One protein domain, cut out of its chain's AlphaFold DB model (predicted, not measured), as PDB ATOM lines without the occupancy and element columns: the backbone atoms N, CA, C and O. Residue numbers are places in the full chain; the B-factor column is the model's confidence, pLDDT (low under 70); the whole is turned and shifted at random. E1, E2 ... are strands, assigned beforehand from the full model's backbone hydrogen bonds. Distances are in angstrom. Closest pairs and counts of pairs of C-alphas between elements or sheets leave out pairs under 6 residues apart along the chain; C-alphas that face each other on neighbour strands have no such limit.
ATOM      1  N   PRO A  63     325.817 622.549 486.089       49.62
ATOM      2  CA  PRO A  63     327.132 622.864 485.525       49.62
ATOM      3  C   PRO A  63     328.278 623.071 486.522       49.62
ATOM      4  O   PRO A  63     329.452 623.131 486.152       49.62
ATOM      5  N   THR A  64     327.937 623.273 487.791       55.44
ATOM      6  CA  THR A  64     328.907 623.400 488.882       55.44
ATOM      7  C   THR A  64     329.238 622.042 489.507       55.44
ATOM      8  O   THR A  64     330.180 621.952 490.302       55.44
ATOM      9  N   SER A  65     328.524 620.984 489.109       50.03
ATOM     10  CA  SER A  65     328.677 619.646 489.653       50.03
ATOM     11  C   SER A  65     330.004 619.010 489.262       50.03
ATOM     12  O   SER A  65     330.476 619.103 488.126       50.03
ATOM     13  N   THR A  66     330.668 618.414 490.247       56.06
ATOM     14  CA  THR A  66     331.985 617.790 490.092       56.06
ATOM     15  C   THR A  66     331.997 616.434 490.798       56.06
ATOM     16  O   THR A  66     331.616 616.346 491.966       56.06
ATOM     17  N   TRP A  67     332.493 615.404 490.107       57.06
ATOM     18  CA  TRP A  67     332.638 614.034 490.614       57.06
ATOM     19  C   TRP A  67     334.115 613.686 490.768       57.06
ATOM     20  O   TRP A  67     334.948 614.095 489.951       57.06
ATOM     21  N   SER A  68     334.456 612.917 491.799       54.62
ATOM     22  CA  SER A  68     335.800 612.366 491.983       54.62
ATOM     23  C   SER A  68     335.766 610.868 492.255       54.62
ATOM     24  O   SER A  68     334.907 610.365 492.975       54.62
ATOM     25  N   HIS A  69     336.743 610.175 491.690       49.59
ATOM     26  CA  HIS A  69     336.793 608.724 491.585       49.59
ATOM     27  C   HIS A  69     338.204 608.228 491.942       49.59
ATOM     28  O   HIS A  69     339.194 608.894 491.624       49.59
ATOM     29  N   ILE A  70     338.316 607.085 492.627       47.91
ATOM     30  CA  ILE A  70     339.603 606.413 492.900       47.91
ATOM     31  C   ILE A  70     339.672 605.098 492.134       47.91
ATOM     32  O   ILE A  70     338.867 604.204 492.387       47.91
ATOM     33  N   ASP A  71     340.671 604.969 491.262       51.72
ATOM     34  CA  ASP A  71     340.917 603.740 490.508       51.72
ATOM     35  C   ASP A  71     341.512 602.644 491.402       51.72
ATOM     36  O   ASP A  71     342.507 602.852 492.107       51.72
ATOM     37  N   PHE A  72     340.936 601.443 491.333       46.09
ATOM     38  CA  PHE A  72     341.524 600.245 491.925       46.09
ATOM     39  C   PHE A  72     342.489 599.608 490.923       46.09
ATOM     40  O   PHE A  72     342.097 598.836 490.052       46.09
ATOM     41  N   ALA A  73     343.780 599.921 491.031       46.00
ATOM     42  CA  ALA A  73     344.799 599.148 490.331       46.00
ATOM     43  C   ALA A  73     345.048 597.830 491.086       46.00
ATOM     44  O   ALA A  73     345.611 597.835 492.180       46.00
ATOM     45  N   ASP A  74     344.691 596.698 490.474       41.84
ATOM     46  CA  ASP A  74     344.838 595.336 491.026       41.84
ATOM     47  C   ASP A  74     346.296 594.876 491.270       41.84
ATOM     48  O   ASP A  74     346.548 593.755 491.714       41.84
ATOM     49  N   ASN A  75     347.291 595.736 491.037       42.94
ATOM     50  CA  ASN A  75     348.700 595.419 491.259       42.94
ATOM     51  C   ASN A  75     349.253 596.221 492.440       42.94
ATOM     52  O   ASN A  75     349.492 597.424 492.341       42.94
ATOM     53  N   ALA A  76     349.519 595.515 493.543       41.31
ATOM     54  CA  ALA A  76     349.894 596.023 494.868       41.31
ATOM     55  C   ALA A  76     351.142 596.941 494.963       41.31
ATOM     56  O   ALA A  76     351.498 597.355 496.067       41.31
ATOM     57  N   GLU A  77     351.795 597.296 493.852       41.97
ATOM     58  CA  GLU A  77     353.013 598.121 493.825       41.97
ATOM     59  C   GLU A  77     352.980 599.311 492.845       41.97
ATOM     60  O   GLU A  77     353.959 600.053 492.767       41.97
ATOM     61  N   VAL A  78     351.875 599.564 492.136       40.53
ATOM     62  CA  VAL A  78     351.758 600.739 491.249       40.53
ATOM     63  C   VAL A  78     350.990 601.858 491.969       40.53
ATOM     64  O   VAL A  78     349.963 601.609 492.588       40.53
ATOM     65  N   ASN A  79     351.558 603.071 491.949       41.56
ATOM     66  CA  ASN A  79     351.127 604.301 492.638       41.56
ATOM     67  C   ASN A  79     349.647 604.362 493.067       41.56
ATOM     68  O   ASN A  79     348.754 604.516 492.244       41.56
ATOM     69  N   LYS A  80     349.419 604.374 494.387       43.66
ATOM     70  CA  LYS A  80     348.109 604.438 495.065       43.66
ATOM     71  C   LYS A  80     347.350 605.777 494.949       43.66
ATOM     72  O   LYS A  80     346.472 606.037 495.766       43.66
ATOM     73  N   ASP A  81     347.695 606.653 494.010       50.06
ATOM     74  CA  ASP A  81     347.283 608.065 494.072       50.06
ATOM     75  C   ASP A  81     346.878 608.663 492.713       50.06
ATOM     76  O   ASP A  81     347.220 609.804 492.405       50.06
ATOM     77  N   THR A  82     346.114 607.935 491.897       50.56
ATOM     78  CA  THR A  82     345.399 608.543 490.763       50.56
ATOM     79  C   THR A  82     343.930 608.725 491.135       50.56
ATOM     80  O   THR A  82     343.143 607.786 491.138       50.56
ATOM     81  N   THR A  83     343.574 609.948 491.537       47.97
ATOM     82  CA  THR A  83     342.172 610.363 491.670       47.97
ATOM     83  C   THR A  83     341.772 611.063 490.382       47.97
ATOM     84  O   THR A  83     342.305 612.132 490.077       47.97
ATOM     85  N   THR A  84     340.832 610.478 489.650       50.75
ATOM     86  CA  THR A  84     340.286 611.058 488.419       50.75
ATOM     87  C   THR A  84     339.060 611.892 488.778       50.75
ATOM     88  O   THR A  84     338.251 611.500 489.622       50.75
ATOM     89  N   ARG A  85     338.944 613.093 488.205       50.28
ATOM     90  CA  ARG A  85     337.822 614.005 488.452       50.28
ATOM     91  C   ARG A  85     337.169 614.398 487.146       50.28
ATOM     92  O   ARG A  85     337.865 614.718 486.187       50.28
ATOM     93  N   TYR A  86     335.849 614.463 487.170       50.16
ATOM     94  CA  TYR A  86     335.035 614.860 486.036       50.16
ATOM     95  C   TYR A  86     334.222 616.095 486.419       50.16
ATOM     96  O   TYR A  86     333.746 616.215 487.550       50.16
ATOM     97  N   ARG A  87     334.080 617.033 485.485       38.88
ATOM     98  CA  ARG A  87     333.178 618.181 485.594       38.88
ATOM     99  C   ARG A  87     332.474 618.326 484.256       38.88
ATOM    100  O   ARG A  87     333.143 618.422 483.231       38.88
ATOM    101  N   MET A  88     331.149 618.387 484.275       39.34
ATOM    102  CA  MET A  88     330.395 618.795 483.096       39.34
ATOM    103  C   MET A  88     330.518 620.308 482.982       39.34
ATOM    104  O   MET A  88     330.042 621.036 483.850       39.34
ATOM    105  N   ALA A  89     331.219 620.802 481.962       32.94
ATOM    106  CA  ALA A  89     331.244 622.239 481.739       32.94
ATOM    107  C   ALA A  89     329.827 622.707 481.344       32.94
ATOM    108  O   ALA A  89     329.187 622.032 480.538       32.94
ATOM    109  N   PRO A  90     329.363 623.879 481.819       31.30
ATOM    110  CA  PRO A  90     328.069 624.461 481.431       31.30
ATOM    111  C   PRO A  90     327.856 624.588 479.919       31.30
ATOM    112  O   PRO A  90     326.732 624.749 479.455       31.30
ATOM    113  N   GLU A  91     328.953 624.568 479.163       32.38
ATOM    114  CA  GLU A  91     329.008 624.787 477.722       32.38
ATOM    115  C   GLU A  91     329.451 623.533 476.940       32.38
ATOM    116  O   GLU A  91     329.657 623.613 475.729       32.38
ATOM    117  N   ALA A  92     329.621 622.382 477.604       30.09
ATOM    118  CA  ALA A  92     330.056 621.144 476.961       30.09
ATOM    119  C   ALA A  92     328.944 620.567 476.068       30.09
ATOM    120  O   ALA A  92     327.890 620.153 476.547       30.09
ATOM    121  N   THR A  93     329.201 620.534 474.760       30.38
ATOM    122  CA  THR A  93     328.408 619.778 473.768       30.38
ATOM    123  C   THR A  93     329.064 618.445 473.399       30.38
ATOM    124  O   THR A  93     328.430 617.639 472.733       30.38
ATOM    125  N   LEU A 164     318.959 607.246 481.093       75.81
ATOM    126  CA  LEU A 164     320.190 606.909 481.819       75.81
ATOM    127  C   LEU A 164     319.912 606.552 483.289       75.81
ATOM    128  O   LEU A 164     320.425 605.557 483.782       75.81
ATOM    129  N   TYR A 165     319.058 607.331 483.958       83.50
ATOM    130  CA  TYR A 165     318.637 607.115 485.345       83.50
ATOM    131  C   TYR A 165     317.126 607.313 485.483       83.50
ATOM    132  O   TYR A 165     316.591 608.313 484.999       83.50
ATOM    133  N   ASP A 166     316.455 606.413 486.201       87.44
ATOM    134  CA  ASP A 166     315.070 606.592 486.645       87.44
ATOM    135  C   ASP A 166     314.985 606.508 488.177       87.44
ATOM    136  O   ASP A 166     315.027 605.438 488.779       87.44
ATOM    137  N   PHE A 167     314.859 607.662 488.834       88.50
ATOM    138  CA  PHE A 167     314.727 607.752 490.295       88.50
ATOM    139  C   PHE A 167     313.274 607.598 490.784       88.50
ATOM    140  O   PHE A 167     312.959 607.912 491.937       88.50
ATOM    141  N   ASN A 168     312.364 607.143 489.919       92.50
ATOM    142  CA  ASN A 168     311.001 606.774 490.299       92.50
ATOM    143  C   ASN A 168     310.823 605.266 490.494       92.50
ATOM    144  O   ASN A 168     309.743 604.848 490.909       92.50
ATOM    145  N   LEU A 169     311.871 604.476 490.246       91.31
ATOM    146  CA  LEU A 169     311.851 603.034 490.447       91.31
ATOM    147  C   LEU A 169     311.568 602.673 491.913       91.31
ATOM    148  O   LEU A 169     312.018 603.343 492.853       91.31
ATOM    149  N   THR A 170     310.829 601.584 492.092       97.00
ATOM    150  CA  THR A 170     310.432 600.989 493.368       97.00
ATOM    151  C   THR A 170     311.054 599.600 493.541       97.00
ATOM    152  O   THR A 170     311.509 598.986 492.582       97.00
ATOM    153  N   VAL A 171     311.122 599.097 494.780       97.38
ATOM    154  CA  VAL A 171     311.701 597.769 495.060       97.38
ATOM    155  C   VAL A 171     310.957 596.687 494.277       97.38
ATOM    156  O   VAL A 171     309.739 596.555 494.404       97.38
ATOM    157  N   GLY A 172     311.708 595.885 493.524       96.25
ATOM    158  CA  GLY A 172     311.184 594.853 492.633       96.25
ATOM    159  C   GLY A 172     311.031 595.284 491.172       96.25
ATOM    160  O   GLY A 172     310.841 594.408 490.329       96.25
ATOM    161  N   ASP A 173     311.142 596.579 490.861       96.06
ATOM    162  CA  ASP A 173     311.187 597.042 489.476       96.06
ATOM    163  C   ASP A 173     312.503 596.624 488.812       96.06
ATOM    164  O   ASP A 173     313.554 596.543 489.451       96.06
ATOM    165  N   THR A 174     312.438 596.382 487.506       93.31
ATOM    166  CA  THR A 174     313.600 596.125 486.656       93.31
ATOM    167  C   THR A 174     313.855 597.324 485.757       93.31
ATOM    168  O   THR A 174     312.927 597.887 485.174       93.31
ATOM    169  N   PHE A 175     315.118 597.689 485.608       86.19
ATOM    170  CA  PHE A 175     315.578 598.770 484.759       86.19
ATOM    171  C   PHE A 175     316.608 598.229 483.778       86.19
ATOM    172  O   PHE A 175     317.571 597.583 484.177       86.19
ATOM    173  N   GLN A 176     316.414 598.498 482.493       85.88
ATOM    174  CA  GLN A 176     317.386 598.136 481.475       85.88
ATOM    175  C   GLN A 176     318.210 599.384 481.140       85.88
ATOM    176  O   GLN A 176     317.703 600.257 480.424       85.88
ATOM    177  N   PRO A 177     319.443 599.517 481.666       75.88
ATOM    178  CA  PRO A 177     320.299 600.627 481.284       75.88
ATOM    179  C   PRO A 177     320.570 600.582 479.774       75.88
ATOM    180  O   PRO A 177     320.617 599.492 479.194       75.88
ATOM    181  N   PRO A 178     320.768 601.737 479.114       71.50
ATOM    182  CA  PRO A 178     321.258 601.751 477.746       71.50
ATOM    183  C   PRO A 178     322.583 600.983 477.709       71.50
ATOM    184  O   PRO A 178     323.570 601.390 478.320       71.50
ATOM    185  N   THR A 179     322.593 599.843 477.023       63.03
ATOM    186  CA  THR A 179     323.794 599.026 476.858       63.03
ATOM    187  C   THR A 179     324.755 599.789 475.958       63.03
ATOM    188  O   THR A 179     324.568 599.823 474.744       63.03
ATOM    189  N   MET A 180     325.762 600.440 476.546       54.84
ATOM    190  CA  MET A 180     326.799 601.118 475.758       54.84
ATOM    191  C   MET A 180     327.786 600.122 475.140       54.84
ATOM    192  O   MET A 180     328.404 600.429 474.127       54.84
ATOM    193  N   PHE A 181     327.900 598.921 475.718       54.66
ATOM    194  CA  PHE A 181     328.727 597.838 475.199       54.66
ATOM    195  C   PHE A 181     327.994 596.498 475.316       54.66
ATOM    196  O   PHE A 181     327.700 596.033 476.417       54.66
ATOM    197  N   ASP A 182     327.725 595.862 474.177       58.47
ATOM    198  CA  ASP A 182     327.338 594.453 474.128       58.47
ATOM    199  C   ASP A 182     328.620 593.606 474.156       58.47
ATOM    200  O   ASP A 182     329.338 593.492 473.162       58.47
ATOM    201  N   PHE A 183     328.940 593.014 475.308       55.78
ATOM    202  CA  PHE A 183     330.105 592.132 475.443       55.78
ATOM    203  C   PHE A 183     329.934 590.779 474.728       55.78
ATOM    204  O   PHE A 183     330.782 589.896 474.874       55.78
ATOM    205  N   GLY A 184     328.841 590.568 473.983       53.31
ATOM    206  CA  GLY A 184     328.573 589.351 473.218       53.31
ATOM    207  C   GLY A 184     328.435 588.095 474.085       53.31
ATOM    208  O   GLY A 184     328.387 586.979 473.563       53.31
ATOM    209  N   ALA A 185     328.406 588.253 475.412       53.62
ATOM    210  CA  ALA A 185     328.391 587.156 476.370       53.62
ATOM    211  C   ALA A 185     326.973 586.612 476.607       53.62
ATOM    212  O   ALA A 185     326.815 585.490 477.091       53.62
ATOM    213  N   SER A 186     325.936 587.372 476.246       55.22
ATOM    214  CA  SER A 186     324.548 586.997 476.479       55.22
ATOM    215  C   SER A 186     323.627 587.727 475.496       55.22
ATOM    216  O   SER A 186     323.620 588.944 475.432       55.22
ATOM    217  N   ASN A 187     322.804 586.979 474.749       59.56
ATOM    218  CA  ASN A 187     321.723 587.551 473.928       59.56
ATOM    219  C   ASN A 187     320.551 588.088 474.780       59.56
ATOM    220  O   ASN A 187     319.519 588.468 474.227       59.56
ATOM    221  N   ALA A 188     320.643 588.007 476.109       58.47
ATOM    222  CA  ALA A 188     319.656 588.578 477.008       58.47
ATOM    223  C   ALA A 188     320.141 589.969 477.432       58.47
ATOM    224  O   ALA A 188     321.311 590.092 477.801       58.47
ATOM    225  N   PRO A 189     319.271 590.990 477.388       64.12
ATOM    226  CA  PRO A 189     319.618 592.286 477.941       64.12
ATOM    227  C   PRO A 189     319.922 592.129 479.428       64.12
ATOM    228  O   PRO A 189     319.199 591.429 480.142       64.12
ATOM    229  N   ASP A 190     320.997 592.762 479.877       77.38
ATOM    230  CA  ASP A 190     321.282 592.852 481.299       77.38
ATOM    231  C   ASP A 190     320.261 593.802 481.932       77.38
ATOM    232  O   ASP A 190     320.115 594.954 481.514       77.38
ATOM    233  N   GLU A 191     319.523 593.303 482.919       87.88
ATOM    234  CA  GLU A 191     318.545 594.087 483.667       87.88
ATOM    235  C   GLU A 191     319.080 594.352 485.074       87.88
ATOM    236  O   GLU A 191     319.653 593.479 485.723       87.88
ATOM    237  N   LEU A 192     318.860 595.561 485.570       88.69
ATOM    238  CA  LEU A 192     319.089 595.933 486.956       88.69
ATOM    239  C   LEU A 192     317.784 595.784 487.733       88.69
ATOM    240  O   LEU A 192     316.808 596.477 487.455       88.69
ATOM    241  N   LEU A 193     317.753 594.896 488.718       93.62
ATOM    242  CA  LEU A 193     316.627 594.736 489.633       93.62
ATOM    243  C   LEU A 193     316.821 595.637 490.847       93.62
ATOM    244  O   LEU A 193     317.821 595.497 491.541       93.62
ATOM    245  N   VAL A 194     315.852 596.493 491.172       96.00
ATOM    246  CA  VAL A 194     315.881 597.266 492.422       96.00
ATOM    247  C   VAL A 194     315.706 596.313 493.602       96.00
ATOM    248  O   VAL A 194     314.584 595.921 493.943       96.00
ATOM    249  N   SER A 195     316.810 595.935 494.240       97.06
ATOM    250  CA  SER A 195     316.802 594.996 495.358       97.06
ATOM    251  C   SER A 195     316.459 595.685 496.674       97.06
ATOM    252  O   SER A 195     315.782 595.096 497.522       97.06
ATOM    253  N   SER A 196     316.841 596.955 496.836       97.88
ATOM    254  CA  SER A 196     316.439 597.759 497.988       97.88
ATOM    255  C   SER A 196     316.457 599.262 497.703       97.88
ATOM    256  O   SER A 196     317.081 599.718 496.747       97.88
ATOM    257  N   ILE A 197     315.741 600.029 498.530       97.81
ATOM    258  CA  ILE A 197     315.817 601.492 498.561       97.81
ATOM    259  C   ILE A 197     316.032 601.908 500.013       97.81
ATOM    260  O   ILE A 197     315.191 601.612 500.866       97.81
ATOM    261  N   ASP A 198     317.128 602.608 500.276       97.81
ATOM    262  CA  ASP A 198     317.476 603.170 501.579       97.81
ATOM    263  C   ASP A 198     317.568 604.706 501.508       97.81
ATOM    264  O   ASP A 198     317.200 605.337 500.512       97.81
ATOM    265  N   THR A 199     317.998 605.335 502.598       96.75
ATOM    266  CA  THR A 199     318.240 606.768 502.710       96.75
ATOM    267  C   THR A 199     319.703 607.033 503.044       96.75
ATOM    268  O   THR A 199     320.204 606.590 504.073       96.75
ATOM    269  N   VAL A 200     320.368 607.834 502.216       95.44
ATOM    270  CA  VAL A 200     321.700 608.379 502.481       95.44
ATOM    271  C   VAL A 200     321.577 609.809 503.010       95.44
ATOM    272  O   VAL A 200     320.792 610.610 502.498       95.44
ATOM    273  N   LEU A 201     322.337 610.134 504.056       96.44
ATOM    274  CA  LEU A 201     322.452 611.500 504.566       96.44
ATOM    275  C   LEU A 201     323.653 612.175 503.900       96.44
ATOM    276  O   LEU A 201     324.771 611.675 504.002       96.44
ATOM    277  N   LEU A 202     323.405 613.290 503.222       94.38
ATOM    278  CA  LEU A 202     324.423 614.127 502.599       94.38
ATOM    279  C   LEU A 202     325.139 615.002 503.639       94.38
ATOM    280  O   LEU A 202     324.643 615.214 504.748       94.38
ATOM    281  N   GLU A 203     326.297 615.546 503.269       93.62
ATOM    282  CA  GLU A 203     327.133 616.397 504.136       93.62
ATOM    283  C   GLU A 203     326.408 617.673 504.596       93.62
ATOM    284  O   GLU A 203     326.605 618.151 505.714       93.62
ATOM    285  N   ASN A 204     325.500 618.196 503.771       93.25
ATOM    286  CA  ASN A 204     324.662 619.351 504.096       93.25
ATOM    287  C   ASN A 204     323.455 619.006 505.003       93.25
ATOM    288  O   ASN A 204     322.640 619.872 505.324       93.25
ATOM    289  N   GLY A 205     323.321 617.741 505.423       95.88
ATOM    290  CA  GLY A 205     322.210 617.237 506.232       95.88
ATOM    291  C   GLY A 205     320.942 616.901 505.439       95.88
ATOM    292  O   GLY A 205     319.940 616.510 506.042       95.88
ATOM    293  N   GLU A 206     320.954 617.034 504.113       95.81
ATOM    294  CA  GLU A 206     319.858 616.601 503.249       95.81
ATOM    295  C   GLU A 206     319.806 615.067 503.187       95.81
ATOM    296  O   GLU A 206     320.814 614.395 502.983       95.81
ATOM    297  N   ALA A 207     318.618 614.492 503.354       96.62
ATOM    298  CA  ALA A 207     318.402 613.059 503.202       96.62
ATOM    299  C   ALA A 207     317.959 612.743 501.767       96.62
ATOM    300  O   ALA A 207     316.977 613.311 501.285       96.62
ATOM    301  N   ARG A 208     318.638 611.807 501.100       95.62
ATOM    302  CA  ARG A 208     318.303 611.357 499.742       95.62
ATOM    303  C   ARG A 208     318.070 609.861 499.685       95.62
ATOM    304  O   ARG A 208     318.625 609.109 500.471       95.62
ATOM    305  N   ARG A 209     317.242 609.430 498.736       97.00
ATOM    306  CA  ARG A 209     317.038 608.004 498.466       97.00
ATOM    307  C   ARG A 209     318.297 607.411 497.828       97.00
ATOM    308  O   ARG A 209     318.901 608.063 496.973       97.00
ATOM    309  N   GLN A 210     318.656 606.205 498.247       95.94
ATOM    310  CA  GLN A 210     319.709 605.380 497.668       95.94
ATOM    311  C   GLN A 210     319.066 604.093 497.145       95.94
ATOM    312  O   GLN A 210     318.349 603.432 497.889       95.94
ATOM    313  N   TRP A 211     319.274 603.748 495.882       95.06
ATOM    314  CA  TRP A 211     318.789 602.506 495.285       95.06
ATOM    315  C   TRP A 211     319.937 601.512 495.237       95.06
ATOM    316  O   TRP A 211     320.995 601.865 494.733       95.06
ATOM    317  N   SER A 212     319.725 600.287 495.704       94.62
ATOM    318  CA  SER A 212     320.637 599.172 495.444       94.62
ATOM    319  C   SER A 212     320.058 598.312 494.335       94.62
ATOM    320  O   SER A 212     318.870 597.968 494.365       94.62
ATOM    321  N   PHE A 213     320.902 597.956 493.376       92.25
ATOM    322  CA  PHE A 213     320.529 597.137 492.238       92.25
ATOM    323  C   PHE A 213     321.246 595.802 492.269       92.25
ATOM    324  O   PHE A 213     322.457 595.742 492.483       92.25
ATOM    325  N   ASP A 214     320.493 594.750 491.987       92.38
ATOM    326  CA  ASP A 214     321.029 593.440 491.668       92.38
ATOM    327  C   ASP A 214     321.136 593.280 490.149       92.38
ATOM    328  O   ASP A 214     320.229 593.678 489.413       92.38
ATOM    329  N   LEU A 215     322.209 592.652 489.675       88.56
ATOM    330  CA  LEU A 215     322.363 592.341 488.256       88.56
ATOM    331  C   LEU A 215     321.581 591.076 487.881       88.56
ATOM    332  O   LEU A 215     321.824 590.001 488.439       88.56
ATOM    333  N   LEU A 216     320.699 591.180 486.887       87.75
ATOM    334  CA  LEU A 216     320.028 590.053 486.252       87.75
ATOM    335  C   LEU A 216     320.631 589.774 484.869       87.75
ATOM    336  O   LEU A 216     320.432 590.547 483.936       87.75
ATOM    337  N   VAL A 217     321.293 588.623 484.707       85.69
ATOM    338  CA  VAL A 217     321.771 588.143 483.393       85.69
ATOM    339  C   VAL A 217     321.025 586.869 483.027       85.69
ATOM    340  O   VAL A 217     321.095 585.859 483.736       85.69
ATOM    341  N   GLY A 218     320.255 586.907 481.937       85.12
ATOM    342  CA  GLY A 218     319.432 585.768 481.512       85.12
ATOM    343  C   GLY A 218     318.435 585.300 482.585       85.12
ATOM    344  O   GLY A 218     318.174 584.102 482.709       85.12
ATOM    345  N   GLY A 219     317.925 586.232 483.399       85.38
ATOM    346  CA  GLY A 219     317.003 585.963 484.508       85.38
ATOM    347  C   GLY A 219     317.645 585.360 485.765       85.38
ATOM    348  O   GLY A 219     316.927 585.037 486.712       85.38
ATOM    349  N   GLN A 220     318.970 585.186 485.802       87.88
ATOM    350  CA  GLN A 220     319.691 584.808 487.019       87.88
ATOM    351  C   GLN A 220     320.174 586.057 487.754       87.88
ATOM    352  O   GLN A 220     320.731 586.951 487.128       87.88
ATOM    353  N   ASN A 221     319.974 586.094 489.071       90.19
ATOM    354  CA  ASN A 221     320.417 587.188 489.931       90.19
ATOM    355  C   ASN A 221     321.865 586.943 490.402       90.19
ATOM    356  O   ASN A 221     322.145 585.917 491.028       90.19
ATOM    357  N   PHE A 222     322.761 587.886 490.105       86.69
ATOM    358  CA  PHE A 222     324.187 587.857 490.450       86.69
ATOM    359  C   PHE A 222     324.535 588.639 491.728       86.69
ATOM    360  O   PHE A 222     325.702 588.707 492.112       86.69
ATOM    361  N   GLY A 223     323.524 589.136 492.440       88.38
ATOM    362  CA  GLY A 223     323.651 589.866 493.691       88.38
ATOM    363  C   GLY A 223     323.858 591.366 493.487       88.38
ATOM    364  O   GLY A 223     323.726 591.853 492.360       88.38
ATOM    365  N   PRO A 224     324.175 592.088 494.580       88.12
ATOM    366  CA  PRO A 224     324.287 593.536 494.566       88.12
ATOM    367  C   PRO A 224     325.414 593.953 493.633       88.12
ATOM    368  O   PRO A 224     326.524 593.418 493.691       88.12
ATOM    369  N   TRP A 225     325.102 594.906 492.774       84.56
ATOM    370  CA  TRP A 225     325.935 595.252 491.637       84.56
ATOM    371  C   TRP A 225     326.209 596.749 491.543       84.56
ATOM    372  O   TRP A 225     327.345 597.142 491.298       84.56
ATOM    373  N   SER A 226     325.197 597.583 491.790       87.38
ATOM    374  CA  SER A 226     325.318 599.042 491.726       87.38
ATOM    375  C   SER A 226     324.470 599.707 492.811       87.38
ATOM    376  O   SER A 226     323.463 599.152 493.261       87.38
ATOM    377  N   GLU A 227     324.887 600.898 493.235       91.25
ATOM    378  CA  GLU A 227     324.129 601.767 494.130       91.25
ATOM    379  C   GLU A 227     323.967 603.142 493.493       91.25
ATOM    380  O   GLU A 227     324.943 603.729 493.036       91.25
ATOM    381  N   TRP A 228     322.749 603.680 493.468       91.69
ATOM    382  CA  TRP A 228     322.487 605.026 492.957       91.69
ATOM    383  C   TRP A 228     322.014 605.942 494.066       91.69
ATOM    384  O   TRP A 228     321.128 605.572 494.830       91.69
ATOM    385  N   ILE A 229     322.503 607.180 494.095       93.38
ATOM    386  CA  ILE A 229     321.973 608.225 494.970       93.38
ATOM    387  C   ILE A 229     321.129 609.201 494.149       93.38
ATOM    388  O   ILE A 229     321.547 609.708 493.105       93.38
ATOM    389  N   GLY A 230     319.937 609.511 494.660       92.75
ATOM    390  CA  GLY A 230     318.973 610.392 494.005       92.75
ATOM    391  C   GLY A 230     319.568 611.751 493.662       92.75
ATOM    392  O   GLY A 230     320.036 612.488 494.533       92.75
ATOM    393  N   GLY A 231     319.553 612.093 492.375       87.19
ATOM    394  CA  GLY A 231     320.100 613.358 491.902       87.19
ATOM    395  C   GLY A 231     321.626 613.480 492.019       87.19
ATOM    396  O   GLY A 231     322.112 614.601 491.912       87.19
ATOM    397  N   ILE A 232     322.353 612.378 492.246       89.19
ATOM    398  CA  ILE A 232     323.825 612.275 492.173       89.19
ATOM    399  C   ILE A 232     324.238 611.288 491.063       89.19
ATOM    400  O   ILE A 232     325.120 611.610 490.268       89.19
ATOM    401  N   GLY A 233     323.568 610.131 490.974       88.06
ATOM    402  CA  GLY A 233     323.866 609.066 490.006       88.06
ATOM    403  C   GLY A 233     324.444 607.809 490.662       88.06
ATOM    404  O   GLY A 233     324.258 607.602 491.862       88.06
ATOM    405  N   ASP A 234     325.109 606.973 489.863       86.81
ATOM    406  CA  ASP A 234     325.757 605.728 490.291       86.81
ATOM    407  C   ASP A 234     327.007 605.993 491.158       86.81
ATOM    408  O   ASP A 234     327.847 606.839 490.835       86.81
ATOM    409  N   GLU A 235     327.138 605.277 492.277       85.88
ATOM    410  CA  GLU A 235     328.289 605.350 493.183       85.88
ATOM    411  C   GLU A 235     329.518 604.601 492.661       85.88
ATOM    412  O   GLU A 235     330.615 604.789 493.182       85.88
ATOM    413  N   THR A 236     329.368 603.740 491.661       75.31
ATOM    414  CA  THR A 236     330.443 602.863 491.188       75.31
ATOM    415  C   THR A 236     331.135 603.352 489.932       75.31
ATOM    416  O   THR A 236     332.253 602.898 489.718       75.31
ATOM    417  N   SER A 237     330.536 604.278 489.165       66.62
ATOM    418  CA  SER A 237     331.196 605.242 488.262       66.62
ATOM    419  C   SER A 237     330.204 605.862 487.245       66.62
ATOM    420  O   SER A 237     329.068 605.412 487.116       66.62
ATOM    421  N   PHE A 238     330.607 606.955 486.578       59.72
ATOM    422  CA  PHE A 238     329.787 607.720 485.618       59.72
ATOM    423  C   PHE A 238     330.316 607.690 484.158       59.72
ATOM    424  O   PHE A 238     329.548 607.969 483.240       59.72
ATOM    425  N   PHE A 239     331.606 607.399 483.911       51.47
ATOM    426  CA  PHE A 239     332.313 607.676 482.636       51.47
ATOM    427  C   PHE A 239     333.217 606.571 482.044       51.47
ATOM    428  O   PHE A 239     333.768 606.752 480.958       51.47
ATOM    429  N   GLY A 240     333.449 605.464 482.723       44.41
ATOM    430  CA  GLY A 240     334.126 604.293 482.187       44.41
ATOM    431  C   GLY A 240     333.196 603.409 481.338       44.41
ATOM    432  O   GLY A 240     331.985 603.628 481.240       44.41
ATOM    433  N   PRO A 241     333.773 602.431 480.624       41.50
ATOM    434  CA  PRO A 241     333.029 601.598 479.691       41.50
ATOM    435  C   PRO A 241     332.008 600.743 480.447       41.50
ATOM    436  O   PRO A 241     332.409 599.881 481.224       41.50
ATOM    437  N   ALA A 242     330.708 600.964 480.214       50.69
ATOM    438  CA  ALA A 242     329.616 600.169 480.786       50.69
ATOM    439  C   ALA A 242     329.899 598.670 480.640       50.69
ATOM    440  O   ALA A 242     329.898 598.160 479.522       50.69
ATOM    441  N   PHE A 243     330.154 597.962 481.744       54.25
ATOM    442  CA  PHE A 243     330.084 596.500 481.728       54.25
ATOM    443  C   PHE A 243     328.624 596.066 481.696       54.25
ATOM    444  O   PHE A 243     327.757 596.802 482.147       54.25
ATOM    445  N   ALA A 244     328.378 594.842 481.233       54.66
ATOM    446  CA  ALA A 244     327.096 594.154 481.354       54.66
ATOM    447  C   ALA A 244     326.392 594.464 482.696       54.66
ATOM    448  O   ALA A 244     326.867 594.080 483.768       54.66
ATOM    449  N   GLY A 245     325.313 595.248 482.611       53.47
ATOM    450  CA  GLY A 245     324.482 595.724 483.714       53.47
ATOM    451  C   GLY A 245     325.129 596.608 484.786       53.47
ATOM    452  O   GLY A 245     324.532 596.790 485.835       53.47
ATOM    453  N   VAL A 246     326.292 597.220 484.553       52.06
ATOM    454  CA  VAL A 246     326.618 598.514 485.183       52.06
ATOM    455  C   VAL A 246     326.478 599.595 484.112       52.06
ATOM    456  O   VAL A 246     326.803 599.357 482.952       52.06
ATOM    457  N   LEU A 247     326.085 600.817 484.476       51.84
ATOM    458  CA  LEU A 247     326.271 601.959 483.567       51.84
ATOM    459  C   LEU A 247     327.762 602.231 483.284       51.84
ATOM    460  O   LEU A 247     328.082 602.936 482.330       51.84
ATOM    461  N   ASP A 248     328.659 601.635 484.078       52.81
ATOM    462  CA  ASP A 248     330.101 601.835 484.030       52.81
ATOM    463  C   ASP A 248     330.886 600.656 484.651       52.81
ATOM    464  O   ASP A 248     330.656 600.261 485.790       52.81
ATOM    465  N   GLY A 249     331.788 600.022 483.909       44.50
ATOM    466  CA  GLY A 249     332.351 598.736 484.288       44.50
ATOM    467  C   GLY A 249     333.454 598.769 485.329       44.50
ATOM    468  O   GLY A 249     334.481 599.405 485.127       44.50
ATOM    469  N   GLY A 250     333.257 597.989 486.407       52.88
ATOM    470  CA  GLY A 250     334.285 597.664 487.408       52.88
ATOM    471  C   GLY A 250     335.082 598.890 487.834       52.88
ATOM    472  O   GLY A 250     336.312 598.871 487.811       52.88
ATOM    473  N   GLY A 251     334.354 599.978 488.074       58.72
ATOM    474  CA  GLY A 251     334.868 601.328 488.009       58.72
ATOM    475  C   GLY A 251     335.158 601.934 489.376       58.72
ATOM    476  O   GLY A 251     334.804 601.386 490.425       58.72
ATOM    477  N   PRO A 252     335.874 603.058 489.383       62.75
ATOM    478  CA  PRO A 252     336.288 603.734 490.595       62.75
ATOM    479  C   PRO A 252     335.095 604.234 491.423       62.75
ATOM    480  O   PRO A 252     334.227 604.943 490.922       62.75
ATOM    481  N   LEU A 253     335.096 603.955 492.728       76.81
ATOM    482  CA  LEU A 253     334.030 604.397 493.635       76.81
ATOM    483  C   LEU A 253     333.956 605.927 493.698       76.81
ATOM    484  O   LEU A 253     334.980 606.582 493.933       76.81
ATOM    485  N   LEU A 254     332.747 606.472 493.569       82.44
ATOM    486  CA  LEU A 254     332.415 607.871 493.794       82.44
ATOM    487  C   LEU A 254     332.861 608.264 495.202       82.44
ATOM    488  O   LEU A 254     332.273 607.878 496.212       82.44
ATOM    489  N   GLN A 255     333.939 609.035 495.269       85.12
ATOM    490  CA  GLN A 255     334.478 609.520 496.530       85.12
ATOM    491  C   GLN A 255     333.796 610.806 496.953       85.12
ATOM    492  O   GLN A 255     333.509 610.981 498.133       85.12
ATOM    493  N   CYS A 256     333.575 611.720 496.006       86.31
ATOM    494  CA  CYS A 256     333.008 613.022 496.306       86.31
ATOM    495  C   CYS A 256     332.069 613.502 495.212       86.31
ATOM    496  O   CYS A 256     332.366 613.372 494.023       86.31
ATOM    497  N   PHE A 257     330.994 614.148 495.647       87.56
ATOM    498  CA  PHE A 257     330.097 614.913 494.795       87.56
ATOM    499  C   PHE A 257     329.976 616.326 495.361       87.56
ATOM    500  O   PHE A 257     329.672 616.502 496.543       87.56
ATOM    501  N   GLN A 258     330.250 617.327 494.531       87.06
ATOM    502  CA  GLN A 258     330.161 618.743 494.884       87.06
ATOM    503  C   GLN A 258     329.217 619.427 493.903       87.06
ATOM    504  O   GLN A 258     329.380 619.201 492.712       87.06
ATOM    505  N   SER A 259     328.302 620.268 494.382       84.94
ATOM    506  CA  SER A 259     327.427 621.131 493.574       84.94
ATOM    507  C   SER A 259     327.444 622.533 494.171       84.94
ATOM    508  O   SER A 259     327.413 622.680 495.385       84.94
ATOM    509  N   ASP A 260     327.523 623.562 493.331       83.19
ATOM    510  CA  ASP A 260     327.524 624.979 493.741       83.19
ATOM    511  C   ASP A 260     328.548 625.311 494.825       83.19
ATOM    512  O   ASP A 260     328.275 626.006 495.798       83.19
ATOM    513  N   GLU A 261     329.758 624.785 494.640       81.69
ATOM    514  CA  GLU A 261     330.876 624.907 495.580       81.69
ATOM    515  C   GLU A 261     330.671 624.183 496.930       81.69
ATOM    516  O   GLU A 261     331.629 624.064 497.695       81.69
ATOM    517  N   GLU A 262     329.506 623.585 497.187       86.88
ATOM    518  CA  GLU A 262     329.199 622.789 498.377       86.88
ATOM    519  C   GLU A 262     329.468 621.297 498.138       86.88
ATOM    520  O   GLU A 262     329.000 620.702 497.166       86.88
ATOM    521  N   ILE A 263     330.249 620.667 499.021       89.06
ATOM    522  CA  ILE A 263     330.449 619.214 498.989       89.06
ATOM    523  C   ILE A 263     329.193 618.575 499.574       89.06
ATOM    524  O   ILE A 263     328.871 618.810 500.733       89.06
ATOM    525  N   LEU A 264     328.502 617.771 498.773       90.31
ATOM    526  CA  LEU A 264     327.248 617.119 499.140       90.31
ATOM    527  C   LEU A 264     327.457 615.658 499.547       90.31
ATOM    528  O   LEU A 264     326.775 615.164 500.438       90.31
ATOM    529  N   LEU A 265     328.419 614.965 498.937       90.56
ATOM    530  CA  LEU A 265     328.798 613.602 499.306       90.56
ATOM    531  C   LEU A 265     330.308 613.536 499.515       90.56
ATOM    532  O   LEU A 265     331.059 614.019 498.666       90.56
ATOM    533  N   SER A 266     330.736 612.910 500.612       90.88
ATOM    534  CA  SER A 266     332.138 612.630 500.915       90.88
ATOM    535  C   SER A 266     332.282 611.226 501.504       90.88
ATOM    536  O   SER A 266     331.846 610.934 502.616       90.88
ATOM    537  N   ARG A 267     332.913 610.323 500.759       85.12
ATOM    538  CA  ARG A 267     333.229 608.953 501.177       85.12
ATOM    539  C   ARG A 267     334.723 608.853 501.514       85.12
ATOM    540  O   ARG A 267     335.446 608.042 500.953       85.12
ATOM    541  N   GLY A 268     335.201 609.701 502.428       79.19
ATOM    542  CA  GLY A 268     336.571 609.662 502.957       79.19
ATOM    543  C   GLY A 268     337.277 611.019 502.987       79.19
ATOM    544  O   GLY A 268     336.720 612.047 502.623       79.19
ATOM    545  N   ASP A 269     338.543 611.028 503.400       67.81
ATOM    546  CA  ASP A 269     339.288 612.263 503.705       67.81
ATOM    547  C   ASP A 269     339.789 613.040 502.465       67.81
ATOM    548  O   ASP A 269     340.705 613.844 502.588       67.81
ATOM    549  N   ARG A 270     339.303 612.750 501.246       67.94
ATOM    550  CA  ARG A 270     339.975 613.166 499.989       67.94
ATOM    551  C   ARG A 270     339.206 614.160 499.111       67.94
ATOM    552  O   ARG A 270     339.645 614.433 497.987       67.94
ATOM    553  N   CYS A 271     338.105 614.745 499.580       72.19
ATOM    554  CA  CYS A 271     337.375 615.740 498.780       72.19
ATOM    555  C   CYS A 271     338.143 617.054 498.594       72.19
ATOM    556  O   CYS A 271     337.992 617.707 497.562       72.19
ATOM    557  N   ASP A 272     339.048 617.361 499.518       66.12
ATOM    558  CA  ASP A 272     339.927 618.532 499.575       66.12
ATOM    559  C   ASP A 272     341.181 618.440 498.685       66.12
ATOM    560  O   ASP A 272     341.772 619.465 498.343       66.12
ATOM    561  N   ARG A 273     341.567 617.241 498.219       57.12
ATOM    562  CA  ARG A 273     342.627 617.042 497.209       57.12
ATOM    563  C   ARG A 273     342.149 617.404 495.807       57.12
ATOM    564  O   ARG A 273     342.368 616.688 494.831       57.12
TER     565      ARG A 273
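This is residues 63 to 93 and 164 to 273 of the 391 residues of the protein "Por_Secre_tail domain-containing protein" of Lewinella sp. 4G2 (UniProt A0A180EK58). With little regular structure, the model has a four-strand sheet, E2 E1 E6 E7, at one end and a strongly twisted meander, E3 E4 E5, each strand the antiparallel neighbour of the one before, at the other; loop residues 230 to 252 run between them. Residues 74 to 79 stick out. The printed part has 141 residues, no named helix and seven strands, E1 to E7 along the chain, with 54 residues: all strand, both sheets antiparallel. It is compact, radius of gyration of the C-alphas 15.8 A, spans 43 by 38 by 33 A.

Find C-alpha 66 at (331.985, 617.790, 490.092), where E1, residues 66 to 70, begins. E2 is 83 to 87, E6 253 to 259, and E7 262 to 266, ending at (332.138, 612.630, 500.915). E3, 191 to 201, is 27.5 A long, E4, 207 to 217, 32.0 A, and E5, 220 to 229, 24.8 A.

Look within hydrogen-bond range: N 67 and O 86, 3.0 A, in hairpin E1 and E2; N 68 and O 256, 3.1 A, between E1 and E6; N 198 and O 210, 2.8 A, in hairpin E3 and E4. E3 bends by 63 degrees at residue 195. E5 and E6 are apart.

Residues 94 to 163 are cut out; C-alphas 93 and 164 are 17.3 A apart. Links E1 to E2 and E5 to E6 are long. In the printed part 62 residues are under pLDDT 70, among them 63 to 93.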